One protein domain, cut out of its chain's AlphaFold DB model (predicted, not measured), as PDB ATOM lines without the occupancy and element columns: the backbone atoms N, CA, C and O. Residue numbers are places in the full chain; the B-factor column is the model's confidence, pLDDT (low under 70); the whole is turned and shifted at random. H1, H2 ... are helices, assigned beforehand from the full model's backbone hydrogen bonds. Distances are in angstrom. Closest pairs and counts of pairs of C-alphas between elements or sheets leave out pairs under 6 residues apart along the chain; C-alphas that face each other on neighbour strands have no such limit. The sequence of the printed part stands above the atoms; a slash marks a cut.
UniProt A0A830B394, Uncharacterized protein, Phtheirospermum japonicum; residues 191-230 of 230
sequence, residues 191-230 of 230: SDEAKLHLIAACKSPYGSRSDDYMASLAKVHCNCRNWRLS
ATOM      1  N   SER A 191      59.977  31.660 114.332       84.69
ATOM      2  CA  SER A 191      59.428  32.802 113.582       84.69
ATOM      3  C   SER A 191      59.711  34.163 114.240       84.69
ATOM      4  O   SER A 191      59.896  35.152 113.529       84.69
ATOM      5  N   ASP A 192      59.756  34.232 115.572       87.12
ATOM      6  CA  ASP A 192      60.033  35.479 116.294       87.12
ATOM      7  C   ASP A 192      61.503  35.907 116.180       87.12
ATOM      8  O   ASP A 192      61.784  37.082 115.933       87.12
ATOM      9  N   GLU A 193      62.444  34.964 116.271       89.31
ATOM     10  CA  GLU A 193      63.869  35.238 116.035       89.31
ATOM     11  C   GLU A 193      64.095  35.669 114.578       89.31
ATOM     12  O   GLU A 193      64.753  36.678 114.315       89.31
ATOM     13  N   ALA A 194      63.469  34.971 113.621       87.31
ATOM     14  CA  ALA A 194      63.543  35.315 112.202       87.31
ATOM     15  C   ALA A 194      63.035  36.740 111.929       87.31
ATOM     16  O   ALA A 194      63.672  37.497 111.194       87.31
ATOM     17  N   LYS A 195      61.928  37.143 112.568       92.38
ATOM     18  CA  LYS A 195      61.407  38.514 112.497       92.38
ATOM     19  C   LYS A 195      62.439  39.539 112.957       92.38
ATOM     20  O   LYS A 195      62.652  40.533 112.263       92.38
ATOM     21  N   LEU A 196      63.072  39.313 114.109       92.94
ATOM     22  CA  LEU A 196      64.078  40.229 114.650       92.94
ATOM     23  C   LEU A 196      65.265  40.379 113.693       92.94
ATOM     24  O   LEU A 196      65.653  41.505 113.372       92.94
ATOM     25  N   HIS A 197      65.795  39.264 113.185       91.94
ATOM     26  CA  HIS A 197      66.918  39.276 112.249       91.94
ATOM     27  C   HIS A 197      66.574  39.959 110.926       91.94
ATOM     28  O   HIS A 197      67.374  40.747 110.420       91.94
ATOM     29  N   LEU A 198      65.377  39.726 110.386       92.69
ATOM     30  CA  LEU A 198      64.966  40.327 109.121       92.69
ATOM     31  C   LEU A 198      64.751  41.843 109.246       92.69
ATOM     32  O   LEU A 198      65.212  42.602 108.392       92.69
ATOM     33  N   ILE A 199      64.121  42.300 110.335       94.31
ATOM     34  CA  ILE A 199      63.976  43.736 110.626       94.31
ATOM     35  C   ILE A 199      65.358  44.379 110.802       94.31
ATOM     36  O   ILE A 199      65.608  45.447 110.242       94.31
ATOM     37  N   ALA A 200      66.269  43.734 111.535       94.44
ATOM     38  CA  ALA A 200      67.632  44.229 111.718       94.44
ATOM     39  C   ALA A 200      68.394  44.326 110.385       94.44
ATOM     40  O   ALA A 200      69.034  45.344 110.117       94.44
ATOM     41  N   ALA A 201      68.272  43.321 109.511       92.75
ATOM     42  CA  ALA A 201      68.864  43.340 108.174       92.75
ATOM     43  C   ALA A 201      68.314  44.500 107.329       92.75
ATOM     44  O   ALA A 201      69.095  45.252 106.740       92.75
ATOM     45  N   CYS A 202      66.994  44.717 107.340       94.00
ATOM     46  CA  CYS A 202      66.353  45.840 106.649       94.00
ATOM     47  C   CYS A 202      66.831  47.205 107.171       94.00
ATOM     48  O   CYS A 202      67.022  48.128 106.380       94.00
ATOM     49  N   LYS A 203      67.035  47.333 108.490       94.00
ATOM     50  CA  LYS A 203      67.490  48.568 109.155       94.00
ATOM     51  C   LYS A 203      69.004  48.793 109.083       94.00
ATOM     52  O   LYS A 203      69.472  49.871 109.442       94.00
ATOM     53  N   SER A 204      69.779  47.808 108.632       94.62
ATOM     54  CA  SER A 204      71.231  47.945 108.494       94.62
ATOM     55  C   SER A 204      71.610  49.076 107.515       94.62
ATOM     56  O   SER A 204      70.813  49.430 106.637       94.62
ATOM     57  N   PRO A 205      72.833  49.641 107.593       94.62
ATOM     58  CA  PRO A 205      73.290  50.655 106.636       94.62
ATOM     59  C   PRO A 205      73.201  50.204 105.173       94.62
ATOM     60  O   PRO A 205      72.933  51.019 104.292       94.62
ATOM     61  N   TYR A 206      73.399  48.907 104.922       93.38
ATOM     62  CA  TYR A 206      73.241  48.308 103.601       93.38
ATOM     63  C   TYR A 206      71.762  48.185 103.221       93.38
ATOM     64  O   TYR A 206      71.337  48.752 102.220       93.38
ATOM     65  N   GLY A 207      70.946  47.523 104.048       91.44
ATOM     66  CA  GLY A 207      69.530  47.280 103.751       91.44
ATOM     67  C   GLY A 207      68.703  48.560 103.599       91.44
ATOM     68  O   GLY A 207      67.824  48.633 102.741       91.44
ATOM     69  N   SER A 208      69.016  49.605 104.367       89.56
ATOM     70  CA  SER A 208      68.309  50.892 104.305       89.56
ATOM     71  C   SER A 208      68.575  51.676 103.018       89.56
ATOM     72  O   SER A 208      67.701  52.421 102.580       89.56
ATOM     73  N   ARG A 209      69.742  51.483 102.391       89.81
ATOM     74  CA  ARG A 209      70.193  52.249 101.215       89.81
ATOM     75  C   ARG A 209      70.248  51.438  99.925       89.81
ATOM     76  O   ARG A 209      70.373  52.034  98.862       89.81
ATOM     77  N   SER A 210      70.230  50.112 100.019       88.44
ATOM     78  CA  SER A 210      70.365  49.246  98.857       88.44
ATOM     79  C   SER A 210      69.051  49.123  98.089       88.44
ATOM     80  O   SER A 210      67.991  48.873  98.676       88.44
ATOM     81  N   ASP A 211      69.173  49.237  96.767       81.56
ATOM     82  CA  ASP A 211      68.127  48.957  95.780       81.56
ATOM     83  C   ASP A 211      68.256  47.547  95.176       81.56
ATOM     84  O   ASP A 211      67.545  47.186  94.222       81.56
ATOM     85  N   ASP A 212      69.167  46.733  95.721       87.38
ATOM     86  CA  ASP A 212      69.297  45.343  95.318       87.38
ATOM     87  C   ASP A 212      68.021  44.545  95.622       87.38
ATOM     88  O   ASP A 212      67.126  44.939  96.387       87.38
ATOM     89  N   TYR A 213      67.936  43.399  94.961       85.25
ATOM     90  CA  TYR A 213      66.782  42.532  95.066       85.25
ATOM     91  C   TYR A 213      66.573  41.963  96.477       85.25
ATOM     92  O   TYR A 213      65.441  41.963  96.947       85.25
ATOM     93  N   MET A 214      67.626  41.537  97.175       88.81
ATOM     94  CA  MET A 214      67.527  40.910  98.498       88.81
ATOM     95  C   MET A 214      67.081  41.903  99.575       88.81
ATOM     96  O   MET A 214      66.232  41.583 100.406       88.81
ATOM     97  N   ALA A 215      67.589  43.135  99.533       91.25
ATOM     98  CA  ALA A 215      67.146  44.218 100.401       91.25
ATOM     99  C   ALA A 215      65.668  44.552 100.150       91.25
ATOM    100  O   ALA A 215      64.901  44.747 101.095       91.25
ATOM    101  N   SER A 216      65.253  44.567  98.880       91.44
ATOM    102  CA  SER A 216      63.849  44.753  98.501       91.44
ATOM    103  C   SER A 216      62.975  43.594  98.994       91.44
ATOM    104  O   SER A 216      61.945  43.829  99.619       91.44
ATOM    105  N   LEU A 217      63.411  42.349  98.786       91.44
ATOM    106  CA  LEU A 217      62.722  41.127  99.204       91.44
ATOM    107  C   LEU A 217      62.506  41.091 100.720       91.44
ATOM    108  O   LEU A 217      61.393  40.826 101.172       91.44
ATOM    109  N   ALA A 218      63.529  41.423 101.509       93.00
ATOM    110  CA  ALA A 218      63.427  41.478 102.965       93.00
ATOM    111  C   ALA A 218      62.414  42.539 103.441       93.00
ATOM    112  O   ALA A 218      61.603  42.268 104.333       93.00
ATOM    113  N   LYS A 219      62.403  43.725 102.815       92.81
ATOM    114  CA  LYS A 219      61.435  44.798 103.116       92.81
ATOM    115  C   LYS A 219      60.008  44.380 102.764       92.81
ATOM    116  O   LYS A 219      59.106  44.530 103.586       92.81
ATOM    117  N   VAL A 220      59.807  43.819 101.572       93.50
ATOM    118  CA  VAL A 220      58.496  43.334 101.112       93.50
ATOM    119  C   VAL A 220      57.984  42.225 102.024       93.50
ATOM    120  O   VAL A 220      56.833  42.274 102.444       93.50
ATOM    121  N   HIS A 221      58.844  41.284 102.426       92.88
ATOM    122  CA  HIS A 221      58.479  40.246 103.388       92.88
ATOM    123  C   HIS A 221      58.001  40.840 104.720       92.88
ATOM    124  O   HIS A 221      56.963  40.426 105.241       92.88
ATOM    125  N   CYS A 222      58.722  41.832 105.259       93.62
ATOM    126  CA  CYS A 222      58.289  42.538 106.463       93.62
ATOM    127  C   CYS A 222      56.907  43.181 106.267       93.62
ATOM    128  O   CYS A 222      56.027  43.007 107.112       93.62
ATOM    129  N   ASN A 223      56.683  43.854 105.134       91.44
ATOM    130  CA  ASN A 223      55.409  44.500 104.817       91.44
ATOM    131  C   ASN A 223      54.254  43.491 104.733       91.44
ATOM    132  O   ASN A 223      53.233  43.684 105.391       91.44
ATOM    133  N   CYS A 224      54.428  42.378 104.011       90.69
ATOM    134  CA  CYS A 224      53.410  41.328 103.885       90.69
ATOM    135  C   CYS A 224      53.006  40.722 105.236       90.69
ATOM    136  O   CYS A 224      51.877  40.263 105.397       90.69
ATOM    137  N   ARG A 225      53.914  40.720 106.218       91.81
ATOM    138  CA  ARG A 225      53.662  40.210 107.573       91.81
ATOM    139  C   ARG A 225      53.285  41.288 108.587       91.81
ATOM    140  O   ARG A 225      53.184  40.989 109.777       91.81
ATOM    141  N   ASN A 226      53.082  42.531 108.150       91.44
ATOM    142  CA  ASN A 226      52.839  43.684 109.021       91.44
ATOM    143  C   ASN A 226      53.938  43.881 110.088       91.44
ATOM    144  O   ASN A 226      53.688  44.347 111.204       91.44
ATOM    145  N   TRP A 227      55.176  43.510 109.764       92.38
ATOM    146  CA  TRP A 227      56.340  43.723 110.614       92.38
ATOM    147  C   TRP A 227      56.854  45.144 110.406       92.38
ATOM    148  O   TRP A 227      57.479  45.461 109.398       92.38
ATOM    149  N   ARG A 228      56.549  46.025 111.362       85.44
ATOM    150  CA  ARG A 228      56.890  47.447 111.263       85.44
ATOM    151  C   ARG A 228      58.404  47.656 111.244       85.44
ATOM    152  O   ARG A 228      59.110  47.208 112.145       85.44
ATOM    153  N   LEU A 229      58.868  48.403 110.245       83.12
ATOM    154  CA  LEU A 229      60.250  48.871 110.126       83.12
ATOM    155  C   LEU A 229      60.476  50.249 110.781       83.12
ATOM    156  O   LEU A 229      61.578  50.779 110.680       83.12
ATOM    157  N   SER A 230      59.467  50.815 111.457       64.38
ATOM    158  CA  SER A 230      59.579  52.044 112.263       64.38
ATOM    159  C   SER A 230      60.536  51.877 113.437       64.38
ATOM    160  O   SER A 230      60.546  50.764 114.019       64.38
TER     161      SER A 230
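AT A GLANCE: This is residues 191 to 230 of the 230 residues of an uncharacterized protein of Phtheirospermum japonicum (UniProt A0A830B394). Two helices, H1 and H3, pack on each other at a steep angle, and the short H2 fills the turn between them. After H3, residues 225 to 230 make a tail without a named element, which ends at Ser 230, its C-alpha 19.3 A from that of Ser 191, where H1 begins. The printed part has 40 residues with three named helices, in the order H1, H2, H3, and no named strand; the class is all helix. It is compact, with a radius of gyration of the C-alphas of 9.2 A and spans of 25 by 17 by 17 A.

HOW THE PARTS SIT: H1, residues 191 to 203, touches H3, residues 213 to 224, at a steep tilt of 53 degrees, opposite ways; their closest C-alphas, Cys 202 and Lys 219, are 6.1 A apart. H2, residues 205 to 209, is close to but not clearly touching H1, closest C-alphas Cys 202 and Ser 208 at 5.9 A, and likewise H3, closest C-alphas Gly 207 and Ala 215 at 5.1 A. In H1 and H3 every O i to N i+4 pair is within hydrogen-bond range; in H2 0 of 1 is, beside 1 of 2 O i to N i+3 pairs.

IN THESE COORDINATES: H1 is 18.3 A long from C-alpha 191 at (59.428, 32.802, 113.582), H2 6.4 A, and H3 16.1 A to C-alpha 224 at (53.410, 41.328, 103.885).

THE WHOLE: The C-alphas of Asp 192 and Asp 211, the two farthest apart, are 25.8 A apart. The printed part has no cut, and both links are tight. Residue 230, the chain's last, is under pLDDT 70.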